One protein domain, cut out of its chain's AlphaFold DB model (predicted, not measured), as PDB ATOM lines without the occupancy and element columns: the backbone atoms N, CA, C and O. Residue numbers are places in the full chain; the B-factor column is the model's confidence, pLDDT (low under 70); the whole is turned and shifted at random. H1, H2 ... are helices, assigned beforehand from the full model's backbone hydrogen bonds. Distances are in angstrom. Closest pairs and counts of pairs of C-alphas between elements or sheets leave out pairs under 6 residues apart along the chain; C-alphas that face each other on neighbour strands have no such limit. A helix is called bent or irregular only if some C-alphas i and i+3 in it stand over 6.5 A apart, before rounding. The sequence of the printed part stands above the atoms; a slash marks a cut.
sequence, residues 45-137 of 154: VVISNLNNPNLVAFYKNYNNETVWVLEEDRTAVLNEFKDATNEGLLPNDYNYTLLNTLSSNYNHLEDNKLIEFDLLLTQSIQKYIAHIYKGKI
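What this domain is: This is residues 45 to 137 of the 154 residues of an uncharacterized protein of Flavobacterium psychrophilum (UniProt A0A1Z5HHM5). One long helix, H6, runs through the middle; H3 and H5 pack on one side of it, side by side and running opposite ways, with the short H4 at the turn between them and also touching H6. On the other side of H6, H1 and H2 make a small separate pair, of which H2 comes close to H6 without clearly touching it. The printed part has 93 residues with six named helices, H1 to H6 in order along the chain, and no named strand; the class is all helix. The whole is compact, with a radius of gyration of the C-alphas of 13.3 A and spans of 36 by 30 by 17 A.

Where its parts are: H1, residues 45 to 48, begins with C-alpha 45 at (155.596, 233.561, 224.626). H2 is residues 53 to 61. H3, residues 71 to 87, is 24.4 A long from first to last C-alpha, starting at C-alpha 71 (178.075, 248.819, 228.322). It has a kink of 29 degrees near residue 81 and is irregular: C-alphas 82 and 85 are 7.5 A apart. H4 is residues 91 to 94 and H5 residues 96 to 104. H6, residues 111 to 134, is 34.5 A long and ends with C-alpha 134 at (157.461, 263.514, 214.485).

How they stand to each other: H1 touches H2, the closest C-alphas being those of Ile 47 and Val 56, 5.8 A apart. H2 and H6 are close but not clearly touching, with the C-alphas of Leu 55 and Gln 123 closest at 6.9 A; H2 and H3 are apart. H3 and H5 touch at a shallow tilt of 21 degrees, opposite ways, closest at the C-alphas of Phe 81 and Tyr 96, 6.0 A. H4 touches residues 81 to 85 of H3, closest at the C-alphas of Phe 81 and Pro 91, 5.0 A, and residues 124 to 128 of H6, closest at the C-alphas of Tyr 94 and Ser 124, 4.8 A. H5 and H6 form a helical hairpin at a steep tilt of 40 degrees; H6 touches H5 with residues 117 to 121, and the closest C-alphas, those of Leu 99 and Phe 117, are 6.8 A apart. H3 and H6 only just touch, with 3 pairs of C-alphas within 8 A, the closest those of Val 77 and Ile 125 at 7.6 A. In H2, H5 and H6 every O i to N i+4 pair is within hydrogen-bond range, in H3 10 of 13 are, and H1 and H4 are too short for such a pair.

The domain as a whole: The C-alphas farthest apart, those of Val 45 and Asn 86, are 38.5 A apart. The printed part has no cut, and no link is long. Mean pLDDT of the printed part is 96.7, and no printed residue is under 70.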
ATOM      1  N   VAL A  45     156.900 233.145 224.090       96.81
ATOM      2  CA  VAL A  45     155.596 233.561 224.626       96.81
ATOM      3  C   VAL A  45     155.659 235.009 225.106       96.81
ATOM      4  O   VAL A  45     154.783 235.797 224.757       96.81
ATOM      5  N   VAL A  46     156.722 235.396 225.819       96.94
ATOM      6  CA  VAL A  46     156.940 236.792 226.235       96.94
ATOM      7  C   VAL A  46     157.022 237.698 225.011       96.94
ATOM      8  O   VAL A  46     156.290 238.682 224.948       96.94
ATOM      9  N   ILE A  47     157.826 237.330 224.004       97.38
ATOM     10  CA  ILE A  47     157.947 238.107 222.762       97.38
ATOM     11  C   ILE A  47     156.605 238.219 222.034       97.38
ATOM     12  O   ILE A  47     156.224 239.308 221.623       97.38
ATOM     13  N   SER A  48     155.859 237.126 221.874       94.81
ATOM     14  CA  SER A  48     154.581 237.142 221.143       94.81
ATOM     15  C   SER A  48     153.460 237.919 221.844       94.81
ATOM     16  O   SER A  48     152.571 238.420 221.159       94.81
ATOM     17  N   ASN A  49     153.531 238.075 223.169       96.25
ATOM     18  CA  ASN A  49     152.561 238.832 223.964       96.25
ATOM     19  C   ASN A  49     152.856 240.342 224.039       96.25
ATOM     20  O   ASN A  49     152.100 241.083 224.670       96.25
ATOM     21  N   LEU A  50     153.937 240.830 223.421       95.69
ATOM     22  CA  LEU A  50     154.225 242.263 223.379       95.69
ATOM     23  C   LEU A  50     153.185 242.999 222.521       95.69
ATOM     24  O   LEU A  50     152.973 242.682 221.353       95.69
ATOM     25  N   ASN A  51     152.621 244.083 223.057       94.56
ATOM     26  CA  ASN A  51     151.619 244.915 222.371       94.56
ATOM     27  C   ASN A  51     152.191 245.800 221.237       94.56
ATOM     28  O   ASN A  51     151.497 246.682 220.731       94.56
ATOM     29  N   ASN A  52     153.460 245.622 220.854       95.00
ATOM     30  CA  ASN A  52     154.146 246.429 219.846       95.00
ATOM     31  C   ASN A  52     154.729 245.524 218.743       95.00
ATOM     32  O   ASN A  52     155.771 244.906 218.965       95.00
ATOM     33  N   PRO A  53     154.130 245.478 217.537       95.88
ATOM     34  CA  PRO A  53     154.577 244.579 216.473       95.88
ATOM     35  C   PRO A  53     155.996 244.883 215.971       95.88
ATOM     36  O   PRO A  53     156.700 243.962 215.565       95.88
ATOM     37  N   ASN A  54     156.451 246.140 216.043       95.88
ATOM     38  CA  ASN A  54     157.823 246.499 215.671       95.88
ATOM     39  C   ASN A  54     158.834 245.956 216.688       95.88
ATOM     40  O   ASN A  54     159.910 245.510 216.305       95.88
ATOM     41  N   LEU A  55     158.478 245.956 217.975       97.00
ATOM     42  CA  LEU A  55     159.292 245.352 219.029       97.00
ATOM     43  C   LEU A  55     159.341 243.823 218.883       97.00
ATOM     44  O   LEU A  55     160.416 243.239 218.958       97.00
ATOM     45  N   VAL A  56     158.202 243.185 218.577       97.81
ATOM     46  CA  VAL A  56     158.140 241.745 218.266       97.81
ATOM     47  C   VAL A  56     159.056 241.399 217.092       97.81
ATOM     48  O   VAL A  56     159.844 240.459 217.176       97.81
ATOM     49  N   ALA A  57     158.949 242.143 215.989       97.44
ATOM     50  CA  ALA A  57     159.758 241.915 214.796       97.44
ATOM     51  C   ALA A  57     161.254 242.115 215.072       97.44
ATOM     52  O   ALA A  57     162.065 241.311 214.617       97.44
ATOM     53  N   PHE A  58     161.608 243.138 215.856       97.50
ATOM     54  CA  PHE A  58     162.982 243.390 216.277       97.50
ATOM     55  C   PHE A  58     163.575 242.168 216.989       97.50
ATOM     56  O   PHE A  58     164.540 241.596 216.496       97.50
ATOM     57  N   TYR A  59     162.961 241.682 218.071       97.50
ATOM     58  CA  TYR A  59     163.526 240.550 218.817       97.50
ATOM     59  C   TYR A  59     163.494 239.227 218.060       97.50
ATOM     60  O   TYR A  59     164.410 238.421 218.215       97.50
ATOM     61  N   LYS A  60     162.512 239.015 217.176       97.19
ATOM     62  CA  LYS A  60     162.535 237.860 216.270       97.19
ATOM     63  C   LYS A  60     163.761 237.872 215.353       97.19
ATOM     64  O   LYS A  60     164.331 236.808 215.117       97.19
ATOM     65  N   ASN A  61     164.193 239.046 214.883       97.44
ATOM     66  CA  ASN A  61     165.408 239.179 214.071       97.44
ATOM     67  C   ASN A  61     166.691 238.903 214.869       97.44
ATOM     68  O   ASN A  61     167.673 238.466 214.280       97.44
ATOM     69  N   TYR A  62     166.664 239.099 216.188       95.62
ATOM     70  CA  TYR A  62     167.755 238.766 217.110       95.62
ATOM     71  C   TYR A  62     167.544 237.417 217.815       95.62
ATOM     72  O   TYR A  62     167.992 237.212 218.936       95.62
ATOM     73  N   ASN A  63     166.824 236.483 217.182       96.69
ATOM     74  CA  ASN A  63     166.621 235.119 217.687       96.69
ATOM     75  C   ASN A  63     166.056 235.040 219.122       96.69
ATOM     76  O   ASN A  63     166.351 234.086 219.853       96.69
ATOM     77  N   ASN A  64     165.223 236.017 219.492       97.56
ATOM     78  CA  ASN A  64     164.666 236.209 220.828       97.56
ATOM     79  C   ASN A  64     165.759 236.238 221.910       97.56
ATOM     80  O   ASN A  64     165.654 235.540 222.913       97.56
ATOM     81  N   GLU A  65     166.823 237.006 221.698       97.19
ATOM     82  CA  GLU A  65     167.873 237.266 222.688       97.19
ATOM     83  C   GLU A  65     167.930 238.749 223.060       97.19
ATOM     84  O   GLU A  65     167.538 239.612 222.271       97.19
ATOM     85  N   THR A  66     168.429 239.047 224.260       97.19
ATOM     86  CA  THR A  66     168.792 240.413 224.662       97.19
ATOM     87  C   THR A  66     169.898 240.960 223.763       97.19
ATOM     88  O   THR A  66     170.850 240.242 223.451       97.19
ATOM     89  N   VAL A  67     169.813 242.237 223.397       96.69
ATOM     90  CA  VAL A  67     170.734 242.879 222.447       96.69
ATOM     91  C   VAL A  67     171.673 243.894 223.105       96.69
ATOM     92  O   VAL A  67     172.750 244.158 222.579       96.69
ATOM     93  N   TRP A  68     171.316 244.443 224.269       96.19
ATOM     94  CA  TRP A  68     172.020 245.554 224.923       96.19
ATOM     95  C   TRP A  68     173.111 245.086 225.895       96.19
ATOM     96  O   TRP A  68     173.213 245.554 227.034       96.19
ATOM     97  N   VAL A  69     173.944 244.150 225.440       93.81
ATOM     98  CA  VAL A  69     174.956 243.480 226.276       93.81
ATOM     99  C   VAL A  69     176.184 244.361 226.522       93.81
ATOM    100  O   VAL A  69     176.752 244.341 227.618       93.81
ATOM    101  N   LEU A  70     176.561 245.192 225.550       93.81
ATOM    102  CA  LEU A  70     177.716 246.078 225.653       93.81
ATOM    103  C   LEU A  70     177.393 247.331 226.480       93.81
ATOM    104  O   LEU A  70     176.415 248.036 226.228       93.81
ATOM    105  N   GLU A  71     178.234 247.628 227.473       94.94
ATOM    106  CA  GLU A  71     178.075 248.819 228.322       94.94
ATOM    107  C   GLU A  71     178.209 250.120 227.528       94.94
ATOM    108  O   GLU A  71     177.484 251.078 227.801       94.94
ATOM    109  N   GLU A  72     179.091 250.145 226.530       95.69
ATOM    110  CA  GLU A  72     179.267 251.288 225.632       95.69
ATOM    111  C   GLU A  72     177.972 251.634 224.884       95.69
ATOM    112  O   GLU A  72     177.565 252.797 224.892       95.69
ATOM    113  N   ASP A  73     177.264 250.632 224.356       96.38
ATOM    114  CA  ASP A  73     175.995 250.820 223.648       96.38
ATOM    115  C   ASP A  73     174.902 251.338 224.586       96.38
ATOM    116  O   ASP A  73     174.207 252.311 224.278       96.38
ATOM    117  N   ARG A  74     174.776 250.731 225.777       97.38
ATOM    118  CA  ARG A  74     173.825 251.197 226.799       97.38
ATOM    119  C   ARG A  74     174.114 252.636 227.207       97.38
ATOM    120  O   ARG A  74     173.194 253.442 227.314       97.38
ATOM    121  N   THR A  75     175.383 252.957 227.437       98.25
ATOM    122  CA  THR A  75     175.818 254.288 227.869       98.25
ATOM    123  C   THR A  75     175.547 255.330 226.793       98.25
ATOM    124  O   THR A  75     175.054 256.411 227.113       98.25
ATOM    125  N   ALA A  76     175.803 255.004 225.525       98.31
ATOM    126  CA  ALA A  76     175.496 255.883 224.404       98.31
ATOM    127  C   ALA A  76     174.002 256.236 224.374       98.31
ATOM    128  O   ALA A  76     173.651 257.412 224.403       98.31
ATOM    129  N   VAL A  77     173.120 255.235 224.433       98.25
ATOM    130  CA  VAL A  77     171.665 255.463 224.452       98.25
ATOM    131  C   VAL A  77     171.216 256.255 225.683       98.25
ATOM    132  O   VAL A  77     170.394 257.164 225.581       98.25
ATOM    133  N   LEU A  78     171.727 255.916 226.867       98.69
ATOM    134  CA  LEU A  78     171.328 256.589 228.103       98.69
ATOM    135  C   LEU A  78     171.749 258.059 228.127       98.69
ATOM    136  O   LEU A  78     171.029 258.871 228.707       98.69
ATOM    137  N   ASN A  79     172.865 258.408 227.487       98.56
ATOM    138  CA  ASN A  79     173.275 259.800 227.328       98.56
ATOM    139  C   ASN A  79     172.320 260.572 226.410       98.56
ATOM    140  O   ASN A  79     171.933 261.678 226.772       98.56
ATOM    141  N   GLU A  80     171.843 259.973 225.312       98.12
ATOM    142  CA  GLU A  80     170.795 260.587 224.480       98.12
ATOM    143  C   GLU A  80     169.533 260.879 225.309       98.12
ATOM    144  O   GLU A  80     169.006 261.989 225.306       98.12
ATOM    145  N   PHE A  81     169.078 259.919 226.123       98.56
ATOM    146  CA  PHE A  81     167.911 260.145 226.983       98.56
ATOM    147  C   PHE A  81     168.156 261.208 228.049       98.56
ATOM    148  O   PHE A  81     167.263 262.009 228.321       98.56
ATOM    149  N   LYS A  82     169.339 261.214 228.666       98.50
ATOM    150  CA  LYS A  82     169.737 262.213 229.664       98.50
ATOM    151  C   LYS A  82     169.683 263.624 229.084       98.50
ATOM    152  O   LYS A  82     169.180 264.531 229.747       98.50
ATOM    153  N   ASP A  83     170.166 263.779 227.858       98.19
ATOM    154  CA  ASP A  83     170.314 265.065 227.186       98.19
ATOM    155  C   ASP A  83     169.068 265.470 226.381       98.19
ATOM    156  O   ASP A  83     169.031 266.561 225.813       98.19
ATOM    157  N   ALA A  84     167.995 264.669 226.426       98.00
ATOM    158  CA  ALA A  84     166.722 264.911 225.741       98.00
ATOM    159  C   ALA A  84     166.105 266.300 226.022       98.00
ATOM    160  O   ALA A  84     165.343 266.831 225.209       98.00
ATOM    161  N   THR A  85     166.438 266.938 227.151       97.44
ATOM    162  CA  THR A  85     166.013 268.321 227.437       97.44
ATOM    163  C   THR A  85     166.530 269.333 226.421       97.44
ATOM    164  O   THR A  85     165.862 270.336 226.175       97.44
ATOM    165  N   ASN A  86     167.679 269.065 225.795       96.69
ATOM    166  CA  ASN A  86     168.270 269.917 224.762       96.69
ATOM    167  C   ASN A  86     167.427 269.948 223.477       96.69
ATOM    168  O   ASN A  86     167.556 270.865 222.670       96.69
ATOM    169  N   GLU A  87     166.524 268.985 223.319       93.69
ATOM    170  CA  GLU A  87     165.630 268.831 222.170       93.69
ATOM    171  C   GLU A  87     164.172 269.163 222.533       93.69
ATOM    172  O   GLU A  87     163.244 268.911 221.766       93.69
ATOM    173  N   GLY A  88     163.945 269.727 223.726       93.88
ATOM    174  CA  GLY A  88     162.607 270.053 224.225       93.88
ATOM    175  C   GLY A  88     161.797 268.836 224.688       93.88
ATOM    176  O   GLY A  88     160.569 268.915 224.785       93.88
ATOM    177  N   LEU A  89     162.455 267.713 224.977       96.81
ATOM    178  CA  LEU A  89     161.848 266.486 225.495       96.81
ATOM    179  C   LEU A  89     162.206 266.286 226.976       96.81
ATOM    180  O   LEU A  89     163.080 266.961 227.514       96.81
ATOM    181  N   LEU A  90     161.521 265.373 227.673       97.62
ATOM    182  CA  LEU A  90     161.846 265.056 229.067       97.62
ATOM    183  C   LEU A  90     162.492 263.665 229.147       97.62
ATOM    184  O   LEU A  90     161.867 262.702 228.701       97.62
ATOM    185  N   PRO A  91     163.677 263.511 229.769       98.38
ATOM    186  CA  PRO A  91     164.382 262.227 229.872       98.38
ATOM    187  C   PRO A  91     163.508 261.074 230.379       98.38
ATOM    188  O   PRO A  91     163.521 259.959 229.856       98.38
ATOM    189  N   ASN A  92     162.677 261.350 231.385       98.31
ATOM    190  CA  ASN A  92     161.818 260.340 231.996       98.31
ATOM    191  C   ASN A  92     160.575 259.975 231.170       98.31
ATOM    192  O   ASN A  92     159.922 258.988 231.500       98.31
ATOM    193  N   ASP A  93     160.293 260.652 230.049       98.06
ATOM    194  CA  ASP A  93     159.345 260.126 229.053       98.06
ATOM    195  C   ASP A  93     159.837 258.804 228.427       98.06
ATOM    196  O   ASP A  93     159.028 258.060 227.856       98.06
ATOM    197  N   TYR A  94     161.142 258.529 228.539       98.44
ATOM    198  CA  TYR A  94     161.863 257.371 227.999       98.44
ATOM    199  C   TYR A  94     162.506 256.529 229.113       98.44
ATOM    200  O   TYR A  94     163.501 255.852 228.890       98.44
ATOM    201  N   ASN A  95     161.945 256.574 230.328       98.62
ATOM    202  CA  ASN A  95     162.363 255.758 231.475       98.62
ATOM    203  C   ASN A  95     163.823 255.953 231.934       98.62
ATOM    204  O   ASN A  95     164.367 255.068 232.598       98.62
ATOM    205  N   TYR A  96     164.449 257.098 231.627       98.62
ATOM    206  CA  TYR A  96     165.866 257.359 231.907       98.62
ATOM    207  C   TYR A  96     166.290 257.006 233.339       98.62
ATOM    208  O   TYR A  96     167.240 256.250 233.509       98.62
ATOM    209  N   THR A  97     165.592 257.496 234.373       98.44
ATOM    210  CA  THR A  97     165.989 257.236 235.768       98.44
ATOM    211  C   THR A  97     166.065 255.738 236.076       98.44
ATOM    212  O   THR A  97     167.068 255.283 236.619       98.44
ATOM    213  N   LEU A  98     165.043 254.965 235.693       98.50
ATOM    214  CA  LEU A  98     165.001 253.521 235.937       98.50
ATOM    215  C   LEU A  98     166.074 252.784 235.128       98.50
ATOM    216  O   LEU A  98     166.824 251.985 235.685       98.50
ATOM    217  N   LEU A  99     166.166 253.069 233.827       98.75
ATOM    218  CA  LEU A  99     167.132 252.424 232.939       98.75
ATOM    219  C   LEU A  99     168.575 252.735 233.347       98.75
ATOM    220  O   LEU A  99     169.419 251.847 233.312       98.75
ATOM    221  N   ASN A 100     168.858 253.957 233.801       98.50
ATOM    222  CA  ASN A 100     170.179 254.327 234.294       98.50
ATOM    223  C   ASN A 100     170.535 253.556 235.574       98.50
ATOM    224  O   ASN A 100     171.625 252.998 235.667       98.50
ATOM    225  N   THR A 101     169.603 253.442 236.530       98.31
ATOM    226  CA  THR A 101     169.805 252.639 237.748       98.31
ATOM    227  C   THR A 101     170.031 251.157 237.443       98.31
ATOM    228  O   THR A 101     170.902 250.536 238.056       98.31
ATOM    229  N   LEU A 102     169.273 250.586 236.504       98.06
ATOM    230  CA  LEU A 102     169.450 249.198 236.077       98.06
ATOM    231  C   LEU A 102     170.785 249.003 235.349       98.06
ATOM    232  O   LEU A 102     171.509 248.068 235.672       98.06
ATOM    233  N   SER A 103     171.156 249.911 234.442       96.88
ATOM    234  CA  SER A 103     172.418 249.837 233.694       96.88
ATOM    235  C   SER A 103     173.643 249.922 234.610       96.88
ATOM    236  O   SER A 103     174.578 249.142 234.449       96.88
ATOM    237  N   SER A 104     173.624 250.783 235.637       96.69
ATOM    238  CA  SER A 104     174.706 250.842 236.637       96.69
ATOM    239  C   SER A 104     174.871 249.544 237.438       96.69
ATOM    240  O   SER A 104     175.947 249.292 237.971       96.69
ATOM    241  N   ASN A 105     173.825 248.719 237.523       95.75
ATOM    242  CA  ASN A 105     173.842 247.433 238.220       95.75
ATOM    243  C   ASN A 105     173.796 246.232 237.262       95.75
ATOM    244  O   ASN A 105     173.621 245.111 237.731       95.75
ATOM    245  N   TYR A 106     173.972 246.443 235.953       95.00
ATOM    246  CA  TYR A 106     173.675 245.461 234.902       95.00
ATOM    247  C   TYR A 106     174.313 244.088 235.152       95.00
ATOM    248  O   TYR A 106     173.629 243.073 235.111       95.00
ATOM    249  N   ASN A 107     175.600 244.060 235.512       93.12
ATOM    250  CA  ASN A 107     176.359 242.821 235.736       93.12
ATOM    251  C   ASN A 107     175.907 242.016 236.970       93.12
ATOM    252  O   ASN A 107     176.378 240.901 237.176       93.12
ATOM    253  N   HIS A 108     175.033 242.581 237.805       93.62
ATOM    254  CA  HIS A 108     174.470 241.941 238.995       93.62
ATOM    255  C   HIS A 108     172.971 241.642 238.844       93.62
ATOM    256  O   HIS A 108     172.341 241.192 239.801       93.62
ATOM    257  N   LEU A 109     172.382 241.932 237.681       94.19
ATOM    258  CA  LEU A 109     170.986 241.626 237.406       94.19
ATOM    259  C   LEU A 109     170.819 240.136 237.104       94.19
ATOM    260  O   LEU A 109     171.628 239.529 236.409       94.19
ATOM    261  N   GLU A 110     169.729 239.566 237.607       95.94
ATOM    262  CA  GLU A 110     169.266 238.243 237.198       95.94
ATOM    263  C   GLU A 110     168.734 238.273 235.756       95.94
ATOM    264  O   GLU A 110     168.272 239.311 235.271       95.94
ATOM    265  N   ASP A 111     168.728 237.120 235.084       95.88
ATOM    266  CA  ASP A 111     168.288 236.962 233.690       95.88
ATOM    267  C   ASP A 111     166.908 237.585 233.416       95.88
ATOM    268  O   ASP A 111     166.720 238.271 232.413       95.88
ATOM    269  N   ASN A 112     165.942 237.438 234.328       96.06
ATOM    270  CA  ASN A 112     164.623 238.072 234.195       96.06
ATOM    271  C   ASN A 112     164.705 239.612 234.152       96.06
ATOM    272  O   ASN A 112     163.997 240.245 233.369       96.06
ATOM    273  N   LYS A 113     165.578 240.223 234.957       97.31
ATOM    274  CA  LYS A 113     165.801 241.670 235.008       97.31
ATOM    275  C   LYS A 113     166.612 242.167 233.827       97.31
ATOM    276  O   LYS A 113     166.337 243.268 233.359       97.31
ATOM    277  N   LEU A 114     167.529 241.357 233.305       97.31
ATOM    278  CA  LEU A 114     168.203 241.633 232.038       97.31
ATOM    279  C   LEU A 114     167.193 241.692 230.885       97.31
ATOM    280  O   LEU A 114     167.204 242.648 230.117       97.31
ATOM    281  N   ILE A 115     166.259 240.739 230.817       97.94
ATOM    282  CA  ILE A 115     165.186 240.733 229.811       97.94
ATOM    283  C   ILE A 115     164.272 241.958 229.964       97.94
ATOM    284  O   ILE A 115     164.005 242.650 228.982       97.94
ATOM    285  N   GLU A 116     163.793 242.248 231.180       97.81
ATOM    286  CA  GLU A 116     162.953 243.428 231.444       97.81
ATOM    287  C   GLU A 116     163.661 244.728 231.037       97.81
ATOM    288  O   GLU A 116     163.059 245.583 230.384       97.81
ATOM    289  N   PHE A 117     164.942 244.862 231.396       98.31
ATOM    290  CA  PHE A 117     165.780 245.997 231.026       98.31
ATOM    291  C   PHE A 117     165.895 246.139 229.507       98.31
ATOM    292  O   PHE A 117     165.662 247.223 228.975       98.31
ATOM    293  N   ASP A 118     166.222 245.051 228.811       98.38
ATOM    294  CA  ASP A 118     166.481 245.046 227.375       98.38
ATOM    295  C   ASP A 118     165.225 245.448 226.582       98.38
ATOM    296  O   ASP A 118     165.268 246.360 225.749       98.38
ATOM    297  N   LEU A 119     164.074 244.855 226.926       98.25
ATOM    298  CA  LEU A 119     162.777 245.187 226.332       98.25
ATOM    299  C   LEU A 119     162.398 246.655 226.581       98.25
ATOM    300  O   LEU A 119     161.954 247.350 225.658       98.25
ATOM    301  N   LEU A 120     162.583 247.137 227.816       98.56
ATOM    302  CA  LEU A 120     162.270 248.513 228.199       98.56
ATOM    303  C   LEU A 120     163.172 249.517 227.477       98.56
ATOM    304  O   LEU A 120     162.682 250.552 227.017       98.56
ATOM    305  N   LEU A 121     164.467 249.219 227.361       98.69
ATOM    306  CA  LEU A 121     165.435 250.059 226.666       98.69
ATOM    307  C   LEU A 121     165.066 250.171 225.185       98.69
ATOM    308  O   LEU A 121     164.872 251.281 224.688       98.69
ATOM    309  N   THR A 122     164.837 249.044 224.505       98.50
ATOM    310  CA  THR A 122     164.435 249.031 223.089       98.50
ATOM    311  C   THR A 122     163.130 249.795 222.855       98.50
ATOM    312  O   THR A 122     163.044 250.617 221.940       98.50
ATOM    313  N   GLN A 123     162.110 249.586 223.695       98.31
ATOM    314  CA  GLN A 123     160.847 250.321 223.586       98.31
ATOM    315  C   GLN A 123     161.039 251.831 223.802       98.31
ATOM    316  O   GLN A 123     160.423 252.643 223.103       98.31
ATOM    317  N   SER A 124     161.895 252.214 224.750       98.50
ATOM    318  CA  SER A 124     162.192 253.615 225.058       98.50
ATOM    319  C   SER A 124     162.915 254.299 223.897       98.50
ATOM    320  O   SER A 124     162.533 255.407 223.529       98.50
ATOM    321  N   ILE A 125     163.854 253.609 223.238       98.06
ATOM    322  CA  ILE A 125     164.549 254.105 222.038       98.06
ATOM    323  C   ILE A 125     163.563 254.307 220.887       98.06
ATOM    324  O   ILE A 125     163.551 255.364 220.261       98.06
ATOM    325  N   GLN A 126     162.696 253.324 220.618       97.12
ATOM    326  CA  GLN A 126     161.690 253.438 219.556       97.12
ATOM    327  C   GLN A 126     160.780 254.656 219.772       97.12
ATOM    328  O   GLN A 126     160.476 255.386 218.826       97.12
ATOM    329  N   LYS A 127     160.365 254.895 221.023       97.44
ATOM    330  CA  LYS A 127     159.560 256.061 221.399       97.44
ATOM    331  C   LYS A 127     160.345 257.367 221.255       97.44
ATOM    332  O   LYS A 127     159.798 258.329 220.724       97.44
ATOM    333  N   TYR A 128     161.603 257.389 221.695       98.06
ATOM    334  CA  TYR A 128     162.500 258.536 221.566       98.06
ATOM    335  C   TYR A 128     162.659 258.946 220.105       98.06
ATOM    336  O   TYR A 128     162.245 260.039 219.735       98.06
ATOM    337  N   ILE A 129     163.101 258.027 219.242       96.75
ATOM    338  CA  ILE A 129     163.267 258.273 217.801       96.75
ATOM    339  C   ILE A 129     161.959 258.769 217.168       96.75
ATOM    340  O   ILE A 129     161.972 259.690 216.351       96.75
ATOM    341  N   ALA A 130     160.812 258.201 217.552       96.12
ATOM    342  CA  ALA A 130     159.521 258.657 217.048       96.12
ATOM    343  C   ALA A 130     159.204 260.105 217.459       96.12
ATOM    344  O   ALA A 130     158.705 260.867 216.629       96.12
ATOM    345  N   HIS A 131     159.496 260.491 218.703       96.75
ATOM    346  CA  HIS A 131     159.307 261.861 219.182       96.75
ATOM    347  C   HIS A 131     160.286 262.848 218.543       96.75
ATOM    348  O   HIS A 131     159.868 263.958 218.227       96.75
ATOM    349  N   ILE A 132     161.534 262.448 218.288       95.31
ATOM    350  CA  ILE A 132     162.493 263.261 217.526       95.31
ATOM    351  C   ILE A 132     161.989 263.495 216.107       95.31
ATOM    352  O   ILE A 132     161.948 264.622 215.627       95.31
ATOM    353  N   TYR A 133     161.553 262.429 215.436       93.81
ATOM    354  CA  TYR A 133     161.166 262.499 214.032       93.81
ATOM    355  C   TYR A 133     159.831 263.223 213.802       93.81
ATOM    356  O   TYR A 133     159.672 263.927 212.806       93.81
ATOM    357  N   LYS A 134     158.845 263.034 214.688       92.19
ATOM    358  CA  LYS A 134     157.461 263.514 214.485       92.19
ATOM    359  C   LYS A 134     157.051 264.646 215.422       92.19
ATOM    360  O   LYS A 134     155.964 265.195 215.260       92.19
ATOM    361  N   GLY A 135     157.885 264.970 216.405       91.44
ATOM    362  CA  GLY A 135     157.483 265.742 217.572       91.44
ATOM    363  C   GLY A 135     156.679 264.900 218.569       91.44
ATOM    364  O   GLY A 135     155.977 263.950 218.216       91.44
ATOM    365  N   LYS A 136     156.759 265.272 219.851       91.50
ATOM    366  CA  LYS A 136     155.956 264.667 220.929       91.50
ATOM    367  C   LYS A 136     154.486 265.104 220.888       91.50
ATOM    368  O   LYS A 136     153.607 264.374 221.340       91.50
ATOM    369  N   ILE A 137     154.220 266.305 220.376       87.25
ATOM    370  CA  ILE A 137     152.896 266.934 220.352       87.25
ATOM    371  C   ILE A 137     152.531 267.372 218.937       87.25
ATOM    372  O   ILE A 137     153.390 267.799 218.171       87.25
TER     373      ILE A 137